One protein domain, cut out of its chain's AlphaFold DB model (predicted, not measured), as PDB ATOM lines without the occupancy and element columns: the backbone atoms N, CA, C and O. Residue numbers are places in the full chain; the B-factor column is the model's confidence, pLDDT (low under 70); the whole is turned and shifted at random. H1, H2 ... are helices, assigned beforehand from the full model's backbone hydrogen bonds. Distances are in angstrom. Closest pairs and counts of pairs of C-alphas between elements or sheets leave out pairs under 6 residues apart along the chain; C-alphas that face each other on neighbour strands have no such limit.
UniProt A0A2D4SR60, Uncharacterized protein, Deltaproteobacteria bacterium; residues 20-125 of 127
ATOM      1  N   LYS A  20     170.183 119.226 160.494       83.62
ATOM      2  CA  LYS A  20     170.930 118.888 159.281       83.62
ATOM      3  C   LYS A  20     172.043 119.896 158.983       83.62
ATOM      4  O   LYS A  20     173.159 119.478 158.695       83.62
ATOM      5  N   GLU A  21     171.751 121.194 159.040       86.50
ATOM      6  CA  GLU A  21     172.760 122.240 158.818       86.50
ATOM      7  C   GLU A  21     173.865 122.176 159.879       86.50
ATOM      8  O   GLU A  21     175.040 122.305 159.545       86.50
ATOM      9  N   LEU A  22     173.502 121.905 161.136       88.50
ATOM     10  CA  LEU A  22     174.463 121.723 162.225       88.50
ATOM     11  C   LEU A  22     175.355 120.496 162.006       88.50
ATOM     12  O   LEU A  22     176.568 120.583 162.176       88.50
ATOM     13  N   LEU A  23     174.789 119.364 161.579       82.31
ATOM     14  CA  LEU A  23     175.571 118.169 161.247       82.31
ATOM     15  C   LEU A  23     176.524 118.407 160.071       82.31
ATOM     16  O   LEU A  23     177.672 117.971 160.126       82.31
ATOM     17  N   GLU A  24     176.068 119.096 159.023       81.94
ATOM     18  CA  GLU A  24     176.911 119.452 157.876       81.94
ATOM     19  C   GLU A  24     178.072 120.366 158.296       81.94
ATOM     20  O   GLU A  24     179.208 120.161 157.870       81.94
ATOM     21  N   GLU A  25     177.815 121.340 159.168       85.06
ATOM     22  CA  GLU A  25     178.843 122.239 159.692       85.06
ATOM     23  C   GLU A  25     179.838 121.514 160.602       85.06
ATOM     24  O   GLU A  25     181.040 121.617 160.380       85.06
ATOM     25  N   TYR A  26     179.369 120.706 161.554       84.88
ATOM     26  CA  TYR A  26     180.228 119.859 162.388       84.88
ATOM     27  C   TYR A  26     181.145 118.961 161.545       84.88
ATOM     28  O   TYR A  26     182.354 118.904 161.776       84.88
ATOM     29  N   GLN A  27     180.597 118.305 160.518       76.50
ATOM     30  CA  GLN A  27     181.376 117.474 159.596       76.50
ATOM     31  C   GLN A  27     182.404 118.288 158.805       76.50
ATOM     32  O   GLN A  27     183.520 117.813 158.573       76.50
ATOM     33  N   ASN A  28     182.043 119.504 158.391       81.50
ATOM     34  CA  ASN A  28     182.957 120.414 157.714       81.50
ATOM     35  C   ASN A  28     184.124 120.824 158.623       81.50
ATOM     36  O   ASN A  28     185.272 120.748 158.196       81.50
ATOM     37  N   GLU A  29     183.859 121.200 159.874       84.81
ATOM     38  CA  GLU A  29     184.908 121.617 160.812       84.81
ATOM     39  C   GLU A  29     185.841 120.466 161.195       84.81
ATOM     40  O   GLU A  29     187.061 120.633 161.199       84.81
ATOM     41  N   LEU A  30     185.299 119.261 161.411       78.12
ATOM     42  CA  LEU A  30     186.125 118.064 161.563       78.12
ATOM     43  C   LEU A  30     187.025 117.852 160.342       78.12
ATOM     44  O   LEU A  30     188.216 117.586 160.487       78.12
ATOM     45  N   CYS A  31     186.481 117.992 159.132       73.38
ATOM     46  CA  CYS A  31     187.257 117.842 157.902       73.38
ATOM     47  C   CYS A  31     188.404 118.857 157.826       73.38
ATOM     48  O   CYS A  31     189.539 118.488 157.512       73.38
ATOM     49  N   LEU A  32     188.138 120.123 158.153       81.50
ATOM     50  CA  LEU A  32     189.165 121.161 158.197       81.50
ATOM     51  C   LEU A  32     190.263 120.823 159.212       81.50
ATOM     52  O   LEU A  32     191.442 120.958 158.886       81.50
ATOM     53  N   LEU A  33     189.897 120.311 160.390       80.38
ATOM     54  CA  LEU A  33     190.848 119.874 161.413       80.38
ATOM     55  C   LEU A  33     191.748 118.733 160.909       80.38
ATOM     56  O   LEU A  33     192.968 118.816 161.015       80.38
ATOM     57  N   TYR A  34     191.164 117.686 160.316       74.31
ATOM     58  CA  TYR A  34     191.909 116.513 159.837       74.31
ATOM     59  C   TYR A  34     192.768 116.783 158.596       74.31
ATOM     60  O   TYR A  34     193.755 116.084 158.365       74.31
ATOM     61  N   THR A  35     192.381 117.753 157.767       75.19
ATOM     62  CA  THR A  35     193.107 118.100 156.532       75.19
ATOM     63  C   THR A  35     194.128 119.216 156.726       75.19
ATOM     64  O   THR A  35     194.974 119.423 155.853       75.19
ATOM     65  N   ASN A  36     194.086 119.915 157.860       82.56
ATOM     66  CA  ASN A  36     195.126 120.846 158.256       82.56
ATOM     67  C   ASN A  36     196.421 120.073 158.561       82.56
ATOM     68  O   ASN A  36     196.423 119.148 159.369       82.56
ATOM     69  N   GLU A  37     197.518 120.444 157.894       81.25
ATOM     70  CA  GLU A  37     198.799 119.726 157.957       81.25
ATOM     71  C   GLU A  37     199.349 119.622 159.389       81.25
ATOM     72  O   GLU A  37     199.777 118.542 159.798       81.25
ATOM     73  N   ASP A  38     199.261 120.704 160.166       85.12
ATOM     74  CA  ASP A  38     199.745 120.752 161.547       85.12
ATOM     75  C   ASP A  38     198.868 119.883 162.461       85.12
ATOM     76  O   ASP A  38     199.367 119.044 163.210       85.12
ATOM     77  N   CYS A  39     197.544 120.027 162.365       80.94
ATOM     78  CA  CYS A  39     196.599 119.247 163.168       80.94
ATOM     79  C   CYS A  39     196.659 117.751 162.826       80.94
ATOM     80  O   CYS A  39     196.644 116.912 163.724       80.94
ATOM     81  N   GLY A  40     196.779 117.403 161.542       75.88
ATOM     82  CA  GLY A  40     196.932 116.024 161.087       75.88
ATOM     83  C   GLY A  40     198.226 115.383 161.596       75.88
ATOM     84  O   GLY A  40     198.218 114.226 162.015       75.88
ATOM     85  N   LEU A  41     199.334 116.131 161.624       81.31
ATOM     86  CA  LEU A  41     200.587 115.677 162.232       81.31
ATOM     87  C   LEU A  41     200.430 115.412 163.730       81.31
ATOM     88  O   LEU A  41     200.870 114.363 164.198       81.31
ATOM     89  N   GLU A  42     199.800 116.311 164.479       82.38
ATOM     90  CA  GLU A  42     199.579 116.134 165.918       82.38
ATOM     91  C   GLU A  42     198.656 114.945 166.223       82.38
ATOM     92  O   GLU A  42     199.017 114.064 167.004       82.38
ATOM     93  N   LEU A  43     197.521 114.838 165.525       75.88
ATOM     94  CA  LEU A  43     196.594 113.708 165.653       75.88
ATOM     95  C   LEU A  43     197.281 112.366 165.327       75.88
ATOM     96  O   LEU A  43     197.047 111.361 166.002       75.88
ATOM     97  N   SER A  44     198.194 112.348 164.346       73.38
ATOM     98  CA  SER A  44     198.994 111.158 164.016       73.38
ATOM     99  C   SER A  44     199.897 110.695 165.150       73.38
ATOM    100  O   SER A  44     200.058 109.493 165.375       73.38
ATOM    101  N   GLN A  45     200.474 111.643 165.885       72.94
ATOM    102  CA  GLN A  45     201.450 111.361 166.930       72.94
ATOM    103  C   GLN A  45     200.802 110.712 168.152       72.94
ATOM    104  O   GLN A  45     201.451 109.913 168.826       72.94
ATOM    105  N   CYS A  46     199.522 110.987 168.405       71.38
ATOM    106  CA  CYS A  46     198.778 110.371 169.500       71.38
ATOM    107  C   CYS A  46     197.973 109.129 169.099       71.38
ATOM    108  O   CYS A  46     197.142 108.654 169.869       71.38
ATOM    109  N   GLY A  47     198.247 108.558 167.919       59.59
ATOM    110  CA  GLY A  47     197.635 107.302 167.481       59.59
ATOM    111  C   GLY A  47     196.152 107.424 167.135       59.59
ATOM    112  O   GLY A  47     195.481 106.398 167.016       59.59
ATOM    113  N   GLN A  48     195.650 108.650 166.953       62.28
ATOM    114  CA  GLN A  48     194.317 108.854 166.410       62.28
ATOM    115  C   GLN A  48     194.306 108.408 164.946       62.28
ATOM    116  O   GLN A  48     195.312 108.575 164.248       62.28
ATOM    117  N   PRO A  49     193.211 107.805 164.453       52.38
ATOM    118  CA  PRO A  49     193.106 107.383 163.066       52.38
ATOM    119  C   PRO A  49     193.061 108.611 162.143       52.38
ATOM    120  O   PRO A  49     192.015 109.052 161.694       52.38
ATOM    121  N   VAL A  50     194.230 109.149 161.811       49.22
ATOM    122  CA  VAL A  50     194.472 110.123 160.728       49.22
ATOM    123  C   VAL A  50     194.605 109.432 159.379       49.22
ATOM    124  O   VAL A  50     195.291 109.921 158.479       49.22
ATOM    125  N   THR A  51     194.024 108.242 159.223       40.75
ATOM    126  CA  THR A  51     194.210 107.480 157.999       40.75
ATOM    127  C   THR A  51     193.604 108.263 156.836       40.75
ATOM    128  O   THR A  51     192.399 108.452 156.733       40.75
ATOM    129  N   LEU A  52     194.525 108.833 156.047       40.88
ATOM    130  CA  LEU A  52     194.444 109.386 154.700       40.88
ATOM    131  C   LEU A  52     193.019 109.669 154.232       40.88
ATOM    132  O   LEU A  52     192.269 108.726 154.050       40.88
ATOM    133  N   PHE A  53     192.711 110.929 153.916       41.56
ATOM    134  CA  PHE A  53     191.536 111.463 153.195       41.56
ATOM    135  C   PHE A  53     190.627 110.462 152.427       41.56
ATOM    136  O   PHE A  53     189.413 110.620 152.418       41.56
ATOM    137  N   THR A  54     191.176 109.416 151.800       37.06
ATOM    138  CA  THR A  54     190.490 108.206 151.309       37.06
ATOM    139  C   THR A  54     189.606 107.439 152.312       37.06
ATOM    140  O   THR A  54     188.527 107.020 151.900       37.06
ATOM    141  N   ASP A  55     189.982 107.273 153.582       41.66
ATOM    142  CA  ASP A  55     189.180 106.549 154.588       41.66
ATOM    143  C   ASP A  55     188.039 107.427 155.117       41.66
ATOM    144  O   ASP A  55     186.941 106.937 155.364       41.66
ATOM    145  N   TRP A  56     188.244 108.749 155.180       43.69
ATOM    146  CA  TRP A  56     187.187 109.730 155.456       43.69
ATOM    147  C   TRP A  56     186.244 109.919 154.258       43.69
ATOM    148  O   TRP A  56     185.031 109.946 154.431       43.69
ATOM    149  N   ALA A  57     186.753 109.950 153.024       39.91
ATOM    150  CA  ALA A  57     185.924 109.937 151.817       39.91
ATOM    151  C   ALA A  57     185.159 108.610 151.664       39.91
ATOM    152  O   ALA A  57     184.052 108.600 151.125       39.91
ATOM    153  N   GLN A  58     185.701 107.490 152.158       40.56
ATOM    154  CA  GLN A  58     184.950 106.250 152.355       40.56
ATOM    155  C   GLN A  58     183.944 106.377 153.503       40.56
ATOM    156  O   GLN A  58     182.806 105.973 153.308       40.56
ATOM    157  N   CYS A  59     184.276 106.996 154.638       45.78
ATOM    158  CA  CYS A  59     183.348 107.260 155.744       45.78
ATOM    159  C   CYS A  59     182.141 108.098 155.284       45.78
ATOM    160  O   CYS A  59     181.001 107.668 155.442       45.78
ATOM    161  N   MET A  60     182.379 109.211 154.583       46.31
ATOM    162  CA  MET A  60     181.361 110.074 153.974       46.31
ATOM    163  C   MET A  60     180.577 109.376 152.852       46.31
ATOM    164  O   MET A  60     179.363 109.544 152.756       46.31
ATOM    165  N   ASN A  61     181.210 108.533 152.024       42.50
ATOM    166  CA  ASN A  61     180.482 107.718 151.037       42.50
ATOM    167  C   ASN A  61     179.632 106.616 151.687       42.50
ATOM    168  O   ASN A  61     178.558 106.292 151.181       42.50
ATOM    169  N   THR A  62     180.072 106.064 152.819       46.66
ATOM    170  CA  THR A  62     179.292 105.095 153.601       46.66
ATOM    171  C   THR A  62     178.152 105.806 154.342       46.66
ATOM    172  O   THR A  62     177.061 105.260 154.429       46.66
ATOM    173  N   GLN A  63     178.345 107.052 154.788       45.16
ATOM    174  CA  GLN A  63     177.327 107.941 155.370       45.16
ATOM    175  C   GLN A  63     176.259 108.375 154.348       45.16
ATOM    176  O   GLN A  63     175.068 108.303 154.637       45.16
ATOM    177  N   ASN A  64     176.642 108.690 153.104       44.03
ATOM    178  CA  ASN A  64     175.691 108.907 152.001       44.03
ATOM    179  C   ASN A  64     174.880 107.644 151.642       44.03
ATOM    180  O   ASN A  64     173.798 107.754 151.075       44.03
ATOM    181  N   GLN A  65     175.364 106.444 151.982       39.88
ATOM    182  CA  GLN A  65     174.565 105.209 151.939       39.88
ATOM    183  C   GLN A  65     173.756 104.979 153.238       39.88
ATOM    184  O   GLN A  65     172.667 104.401 153.192       39.88
ATOM    185  N   ARG A  66     174.246 105.467 154.386       43.19
ATOM    186  CA  ARG A  66     173.627 105.389 155.725       43.19
ATOM    187  C   ARG A  66     172.668 106.532 156.067       43.19
ATOM    188  O   ARG A  66     172.116 106.516 157.158       43.19
ATOM    189  N   THR A  67     172.342 107.452 155.164       45.97
ATOM    190  CA  THR A  67     171.209 108.383 155.367       45.97
ATOM    191  C   THR A  67     169.877 107.638 155.558       45.97
ATOM    192  O   THR A  67     168.921 108.195 156.080       45.97
ATOM    193  N   SER A  68     169.826 106.349 155.199       47.84
ATOM    194  CA  SER A  68     168.739 105.424 155.546       47.84
ATOM    195  C   SER A  68     168.820 104.818 156.961       47.84
ATOM    196  O   SER A  68     167.809 104.330 157.457       47.84
ATOM    197  N   LEU A  69     169.990 104.846 157.609       50.44
ATOM    198  CA  LEU A  69     170.297 104.234 158.912       50.44
ATOM    199  C   LEU A  69     170.461 105.262 160.049       50.44
ATOM    200  O   LEU A  69     170.200 104.909 161.187       50.44
ATOM    201  N   CYS A  70     170.818 106.515 159.745       57.88
ATOM    202  CA  CYS A  70     170.958 107.625 160.709       57.88
ATOM    203  C   CYS A  70     169.815 108.654 160.608       57.88
ATOM    204  O   CYS A  70     170.003 109.833 160.902       57.88
ATOM    205  N   GLY A  71     168.648 108.254 160.091       61.09
ATOM    206  CA  GLY A  71     167.612 109.188 159.628       61.09
ATOM    207  C   GLY A  71     167.040 110.129 160.696       61.09
ATOM    208  O   GLY A  71     166.521 111.177 160.331       61.09
ATOM    209  N   LEU A  72     167.153 109.773 161.981       72.38
ATOM    210  CA  LEU A  72     166.657 110.568 163.113       72.38
ATOM    211  C   LEU A  72     167.707 111.506 163.711       72.38
ATOM    212  O   LEU A  72     167.344 112.429 164.434       72.38
ATOM    213  N   LEU A  73     168.991 111.308 163.401       75.12
ATOM    214  CA  LEU A  73     170.075 112.096 163.980       75.12
ATOM    215  C   LEU A  73     169.879 113.613 163.773       75.12
ATOM    216  O   LEU A  73     170.050 114.346 164.744       75.12
ATOM    217  N   PRO A  74     169.460 114.114 162.588       80.19
ATOM    218  CA  PRO A  74     169.156 115.535 162.426       80.19
ATOM    219  C   PRO A  74     168.058 116.032 163.375       80.19
ATOM    220  O   PRO A  74     168.216 117.092 163.963       80.19
ATOM    221  N   ASP A  75     166.983 115.268 163.573       82.12
ATOM    222  CA  ASP A  75     165.874 115.676 164.445       82.12
ATOM    223  C   ASP A  75     166.302 115.705 165.923       82.12
ATOM    224  O   ASP A  75     165.913 116.604 166.671       82.12
ATOM    225  N   VAL A  76     167.132 114.744 166.348       82.62
ATOM    226  CA  VAL A  76     167.665 114.696 167.721       82.62
ATOM    227  C   VAL A  76     168.599 115.878 167.976       82.62
ATOM    228  O   VAL A  76     168.438 116.578 168.974       82.62
ATOM    229  N   ILE A  77     169.504 116.158 167.038       86.12
ATOM    230  CA  ILE A  77     170.403 117.317 167.084       86.12
ATOM    231  C   ILE A  77     169.610 118.630 167.119       86.12
ATOM    232  O   ILE A  77     169.961 119.545 167.852       86.12
ATOM    233  N   GLU A  78     168.534 118.745 166.339       88.44
ATOM    234  CA  GLU A  78     167.697 119.950 166.328       88.44
ATOM    235  C   GLU A  78     166.952 120.149 167.655       88.44
ATOM    236  O   GLU A  78     166.747 121.283 168.090       88.44
ATOM    237  N   SER A  79     166.576 119.055 168.324       86.06
ATOM    238  CA  SER A  79     165.908 119.104 169.627       86.06
ATOM    239  C   SER A  79     166.826 119.528 170.780       86.06
ATOM    240  O   SER A  79     166.330 120.072 171.769       86.06
ATOM    241  N   ASP A  80     168.139 119.324 170.632       85.38
ATOM    242  CA  ASP A  80     169.168 119.714 171.599       85.38
ATOM    243  C   ASP A  80     170.440 120.215 170.886       85.38
ATOM    244  O   ASP A  80     171.485 119.562 170.837       85.38
ATOM    245  N   SER A  81     170.332 121.399 170.272       89.00
ATOM    246  CA  SER A  81     171.383 121.950 169.402       89.00
ATOM    247  C   SER A  81     172.617 122.446 170.155       89.00
ATOM    248  O   SER A  81     173.669 122.664 169.550       89.00
ATOM    249  N   GLN A  82     172.507 122.658 171.466       91.19
ATOM    250  CA  GLN A  82     173.520 123.377 172.229       91.19
ATOM    251  C   GLN A  82     174.856 122.626 172.262       91.19
ATOM    252  O   GLN A  82     175.918 123.251 172.172       91.19
ATOM    253  N   GLU A  83     174.825 121.298 172.373       88.25
ATOM    254  CA  GLU A  83     176.042 120.486 172.399       88.25
ATOM    255  C   GLU A  83     176.769 120.506 171.053       88.25
ATOM    256  O   GLU A  83     177.979 120.748 171.022       88.25
ATOM    257  N   ILE A  84     176.055 120.354 169.932       87.62
ATOM    258  CA  ILE A  84     176.699 120.396 168.613       87.62
ATOM    259  C   ILE A  84     177.225 121.794 168.287       87.62
ATOM    260  O   ILE A  84     178.331 121.916 167.772       87.62
ATOM    261  N   GLU A  85     176.500 122.856 168.645       93.44
ATOM    262  CA  GLU A  85     176.958 124.235 168.452       93.44
ATOM    263  C   GLU A  85     178.213 124.523 169.281       93.44
ATOM    264  O   GLU A  85     179.154 125.158 168.799       93.44
ATOM    265  N   THR A  86     178.260 124.006 170.512       92.38
ATOM    266  CA  THR A  86     179.443 124.106 171.372       92.38
ATOM    267  C   THR A  86     180.616 123.342 170.768       92.38
ATOM    268  O   THR A  86     181.721 123.880 170.708       92.38
ATOM    269  N   CYS A  87     180.393 122.124 170.271       87.94
ATOM    270  CA  CYS A  87     181.444 121.352 169.621       87.94
ATOM    271  C   CYS A  87     181.958 122.026 168.337       87.94
ATOM    272  O   CYS A  87     183.167 122.151 168.160       87.94
ATOM    273  N   ILE A  88     181.072 122.534 167.474       90.69
ATOM    274  CA  ILE A  88     181.445 123.305 166.275       90.69
ATOM    275  C   ILE A  88     182.332 124.490 166.663       90.69
ATOM    276  O   ILE A  88     183.393 124.689 166.072       90.69
ATOM    277  N   ALA A  89     181.943 125.249 167.690       92.06
ATOM    278  CA  ALA A  89     182.731 126.380 168.160       92.06
ATOM    279  C   ALA A  89     184.105 125.951 168.706       92.06
ATOM    280  O   ALA A  89     185.090 126.663 168.502       92.06
ATOM    281  N   LEU A  90     184.198 124.801 169.382       90.00
ATOM    282  CA  LEU A  90     185.476 124.243 169.830       90.00
ATOM    283  C   LEU A  90     186.362 123.855 168.643       90.00
ATOM    284  O   LEU A  90     187.530 124.236 168.624       90.00
ATOM    285  N   LEU A  91     185.807 123.178 167.636       86.81
ATOM    286  CA  LEU A  91     186.527 122.779 166.424       86.81
ATOM    287  C   LEU A  91     187.042 123.994 165.635       86.81
ATOM    288  O   LEU A  91     188.211 124.027 165.260       86.81
ATOM    289  N   GLN A  92     186.216 125.032 165.468       89.44
ATOM    290  CA  GLN A  92     186.579 126.272 164.762       89.44
ATOM    291  C   GLN A  92     187.712 127.055 165.436       89.44
ATOM    292  O   GLN A  92     188.423 127.814 164.777       89.44
ATOM    293  N   ASN A  93     187.869 126.902 166.753       89.19
ATOM    294  CA  ASN A  93     188.880 127.605 167.545       89.19
ATOM    295  C   ASN A  93     190.016 126.685 168.015       89.19
ATOM    296  O   ASN A  93     190.885 127.126 168.775       89.19
ATOM    297  N   ALA A  94     190.017 125.417 167.594       85.00
ATOM    298  CA  ALA A  94     191.015 124.448 168.006       85.00
ATOM    299  C   ALA A  94     192.403 124.880 167.520       85.00
ATOM    300  O   ALA A  94     192.604 125.249 166.363       85.00
ATOM    301  N   THR A  95     193.385 124.820 168.417       87.25
ATOM    302  CA  THR A  95     194.790 124.999 168.042       87.25
ATOM    303  C   THR A  95     195.418 123.636 167.788       87.25
ATOM    304  O   THR A  95     195.193 122.694 168.549       87.25
ATOM    305  N   CYS A  96     196.221 123.528 166.729       85.62
ATOM    306  CA  CYS A  96     196.910 122.293 166.359       85.62
ATOM    307  C   CYS A  96     198.094 122.021 167.298       85.62
ATOM    308  O   CYS A  96     199.250 122.227 166.937       85.62
ATOM    309  N   THR A  97     197.804 121.629 168.536       86.44
ATOM    310  CA  THR A  97     198.809 121.295 169.549       86.44
ATOM    311  C   THR A  97     198.480 119.957 170.193       86.44
ATOM    312  O   THR A  97     197.307 119.606 170.335       86.44
ATOM    313  N   THR A  98     199.510 119.229 170.631       79.56
ATOM    314  CA  THR A  98     199.339 117.940 171.311       79.56
ATOM    315  C   THR A  98     198.436 118.051 172.540       79.56
ATOM    316  O   THR A  98     197.638 117.165 172.786       79.56
ATOM    317  N   GLU A  99     198.525 119.138 173.311       82.12
ATOM    318  CA  GLU A  99     197.719 119.322 174.526       82.12
ATOM    319  C   GLU A  99     196.220 119.436 174.216       82.12
ATOM    320  O   GLU A  99     195.406 118.848 174.915       82.12
ATOM    321  N   VAL A 100     195.853 120.135 173.139       80.62
ATOM    322  CA  VAL A 100     194.447 120.335 172.752       80.62
ATOM    323  C   VAL A 100     193.875 119.118 172.026       80.62
ATOM    324  O   VAL A 100     192.732 118.732 172.252       80.62
ATOM    325  N   LEU A 101     194.656 118.508 171.133       77.31
ATOM    326  CA  LEU A 101     194.172 117.421 170.277       77.31
ATOM    327  C   LEU A 101     194.360 116.033 170.897       77.31
ATOM    328  O   LEU A 101     193.640 115.101 170.547       77.31
ATOM    329  N   CYS A 102     195.324 115.899 171.803       72.88
ATOM    330  CA  CYS A 102     195.791 114.628 172.343       72.88
ATOM    331  C   CYS A 102     196.045 114.669 173.864       72.88
ATOM    332  O   CYS A 102     196.693 113.760 174.388       72.88
ATOM    333  N   GLY A 103     195.622 115.732 174.558       66.38
ATOM    334  CA  GLY A 103     195.756 115.856 176.009       66.38
ATOM    335  C   GLY A 103     194.886 114.858 176.772       66.38
ATOM    336  O   GLY A 103     194.168 114.056 176.179       66.38
ATOM    337  N   GLU A 104     194.959 114.915 178.105       61.59
ATOM    338  CA  GLU A 104     194.097 114.096 178.974       61.59
ATOM    339  C   GLU A 104     192.612 114.403 178.740       61.59
ATOM    340  O   GLU A 104     191.820 113.471 178.741       61.59
ATOM    341  N   GLU A 105     192.272 115.668 178.457       63.34
ATOM    342  CA  GLU A 105     190.953 116.081 177.964       63.34
ATOM    343  C   GLU A 105     191.007 116.246 176.438       63.34
ATOM    344  O   GLU A 105     191.358 117.303 175.905       63.34
ATOM    345  N   HIS A 106     190.721 115.172 175.707       69.25
ATOM    346  CA  HIS A 106     190.803 115.165 174.247       69.25
ATOM    347  C   HIS A 106     189.599 115.868 173.602       69.25
ATOM    348  O   HIS A 106     188.449 115.461 173.782       69.25
ATOM    349  N   LEU A 107     189.869 116.873 172.762       71.62
ATOM    350  CA  LEU A 107     188.839 117.703 172.124       71.62
ATOM    351  C   LEU A 107     187.787 116.910 171.332       71.62
ATOM    352  O   LEU A 107     186.669 117.386 171.198       71.62
ATOM    353  N   LEU A 108     188.123 115.728 170.806       68.38
ATOM    354  CA  LEU A 108     187.210 114.932 169.979       68.38
ATOM    355  C   LEU A 108     186.322 113.968 170.774       68.38
ATOM    356  O   LEU A 108     185.164 113.816 170.410       68.38
ATOM    357  N   PHE A 109     186.824 113.376 171.861       64.12
ATOM    358  CA  PHE A 109     186.125 112.292 172.570       64.12
ATOM    359  C   PHE A 109     185.645 112.693 173.975       64.12
ATOM    360  O   PHE A 109     185.123 111.866 174.715       64.12
ATOM    361  N   GLU A 110     185.823 113.957 174.373       71.62
ATOM    362  CA  GLU A 110     185.366 114.483 175.663       71.62
ATOM    363  C   GLU A 110     184.507 115.740 175.502       71.62
ATOM    364  O   GLU A 110     184.462 116.379 174.446       71.62
ATOM    365  N   GLY A 111     183.773 116.077 176.565       78.12
ATOM    366  CA  GLY A 111     182.891 117.239 176.596       78.12
ATOM    367  C   GLY A 111     181.827 117.212 175.493       78.12
ATOM    368  O   GLY A 111     181.222 116.178 175.207       78.12
ATOM    369  N   ALA A 112     181.586 118.371 174.878       82.62
ATOM    370  CA  ALA A 112     180.542 118.530 173.869       82.62
ATOM    371  C   ALA A 112     180.788 117.664 172.623       82.62
ATOM    372  O   ALA A 112     179.863 117.041 172.118       82.62
ATOM    373  N   CYS A 113     182.029 117.577 172.138       78.62
ATOM    374  CA  CYS A 113     182.331 116.779 170.949       78.62
ATOM    375  C   CYS A 113     182.256 115.273 171.209       78.62
ATOM    376  O   CYS A 113     181.716 114.561 170.365       78.62
ATOM    377  N   GLY A 114     182.686 114.811 172.390       76.25
ATOM    378  CA  GLY A 114     182.498 113.417 172.798       76.25
ATOM    379  C   GLY A 114     181.022 113.029 172.902       76.25
ATOM    380  O   GLY A 114     180.627 111.973 172.420       76.25
ATOM    381  N   SER A 115     180.180 113.920 173.436       82.00
ATOM    382  CA  SER A 115     178.729 113.686 173.544       82.00
ATOM    383  C   SER A 115     178.065 113.562 172.164       82.00
ATOM    384  O   SER A 115     177.242 112.674 171.938       82.00
ATOM    385  N   ILE A 116     178.489 114.381 171.192       79.25
ATOM    386  CA  ILE A 116     178.039 114.269 169.795       79.25
ATOM    387  C   ILE A 116     178.541 112.987 169.129       79.25
ATOM    388  O   ILE A 116     177.790 112.354 168.389       79.25
ATOM    389  N   GLU A 117     179.781 112.569 169.383       72.62
ATOM    390  CA  GLU A 117     180.293 111.301 168.866       72.62
ATOM    391  C   GLU A 117     179.506 110.106 169.419       72.62
ATOM    392  O   GLU A 117     179.091 109.234 168.653       72.62
ATOM    393  N   GLU A 118     179.225 110.090 170.725       73.62
ATOM    394  CA  GLU A 118     178.373 109.076 171.348       73.62
ATOM    395  C   GLU A 118     176.977 109.054 170.723       73.62
ATOM    396  O   GLU A 118     176.472 107.978 170.391       73.62
ATOM    397  N   LEU A 119     176.377 110.227 170.504       76.56
ATOM    398  CA  LEU A 119     175.075 110.358 169.858       76.56
ATOM    399  C   LEU A 119     175.096 109.809 168.424       76.56
ATOM    400  O   LEU A 119     174.214 109.041 168.042       76.56
ATOM    401  N   ILE A 120     176.126 110.135 167.637       72.50
ATOM    402  CA  ILE A 120     176.315 109.584 166.288       72.50
ATOM    403  C   ILE A 120     176.428 108.060 166.359       72.50
ATOM    404  O   ILE A 120     175.783 107.364 165.580       72.50
ATOM    405  N   VAL A 121     177.220 107.516 167.286       67.00
ATOM    406  CA  VAL A 121     177.372 106.064 167.442       67.00
ATOM    407  C   VAL A 121     176.044 105.406 167.810       67.00
ATOM    408  O   VAL A 121     175.732 104.363 167.239       67.00
ATOM    409  N   GLN A 122     175.259 105.990 168.717       67.56
ATOM    410  CA  GLN A 122     173.959 105.463 169.149       67.56
ATOM    411  C   GLN A 122     172.924 105.477 168.016       67.56
ATOM    412  O   GLN A 122     172.292 104.454 167.750       67.56
ATOM    413  N   GLU A 123     172.799 106.599 167.310       69.12
ATOM    414  CA  GLU A 123     171.773 106.810 166.282       69.12
ATOM    415  C   GLU A 123     172.151 106.224 164.909       69.12
ATOM    416  O   GLU A 123     171.296 106.093 164.035       69.12
ATOM    417  N   CYS A 124     173.418 105.843 164.700       62.66
ATOM    418  CA  CYS A 124     173.918 105.266 163.444       62.66
ATOM    419  C   CYS A 124     174.355 103.791 163.536       62.66
ATOM    420  O   CYS A 124     175.085 103.320 162.646       62.66
ATOM    421  N   GLN A 125     173.968 103.048 164.583       52.25
ATOM    422  CA  GLN A 125     174.371 101.643 164.719       52.25
ATOM    423  C   GLN A 125     173.853 100.758 163.567       52.25
ATOM    424  O   GLN A 125     172.683 100.837 163.185       52.25
TER     425      GLN A 125
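Overview. This is residues 20 to 125 of the 127 residues of an uncharacterized protein of Deltaproteobacteria bacterium (UniProt A0A2D4SR60). Two helices, H1 and H5, run side by side the same way, and H7 packs with its residues 112 to 116 on residues 83 to 87 of H5 and from there runs away from H5 at a steep angle, towards H4. H4 is at one end of this group, where it touches H1 and H7, and H2 and H6 make a small pair at the other end, while H3 runs back past H1 as a separate helix that touches no other helix. The printed part has 106 residues with seven named helices, H1 to H7 in chain order, and no named strand; its class is all helix. It is compact, with a radius of gyration of the C-alphas of 13.6 A and spans of 35 by 29 by 20 A.

Along the chain. Find C-alpha 20 at (170.930, 118.888, 159.281); from there H1, the longest helix, takes residues 20 to 35 and runs 22.4 A to C-alpha 35 at (193.107, 118.100, 156.532). H5 is residues 81 to 92, 16.5 A long. H7 is residues 111 to 123, 18.4 A long, and ends at C-alpha 123, (171.773, 106.810, 166.282). H4 takes residues 73 to 79, H2 residues 37 to 45 and H6 residues 98 to 102. H3 is residues 54 to 66, 17.7 A long.

Arrangement. Begin at the hub, H1, which touches three helices. Look at Tyr 26 and Ile 88, the closest C-alphas of H1 and H5 at 5.3 A; the two helices touch at a shallow tilt of 23 degrees, the same way. With residues 20 to 23 alone H1 touches H4, the closest C-alphas being those of Lys 20 and Pro 74, 4.9 A apart. H1 and H2 touch only at the corner, where the closest C-alphas, of Tyr 34 and Gly 40, are 5.2 A apart. From H5, residues 83 to 87 touch residues 112 to 116 of H7 at a steep tilt of 60 degrees, opposite ways; the closest C-alphas, of Cys 87 and Cys 113, are 4.8 A apart. H4 and H7 only just touch, with 3 pairs of C-alphas within 8 A, the closest being Leu 73 and Glu 123 at 6.0 A. H2 touches H6, with the C-alphas of Glu 42 and Thr 98 closest at 5.7 A. H1 and H3 are only just apart, at 8.5 A. The helix packing is mostly crossed: leaving out H1 and H2, which touch only at the corner, and the pair of H2 with the five-residue H6, 1 of the 4 pairs of helices that touch is at a shallow tilt. In the backbones of H1 to H7, every O i to N i+4 pair is within hydrogen-bond range.

Size, cuts and confidence. The two C-alphas farthest apart, of Ser 68 and Glu 99, are 37.3 A apart. The printed part has no cut and no long link. The mean pLDDT of the printed part is 71.7; look for values under 70 at residues 47 to 71, 103 to 106, 108 to 109 and 121 to 125, and H3 has a mean of 43.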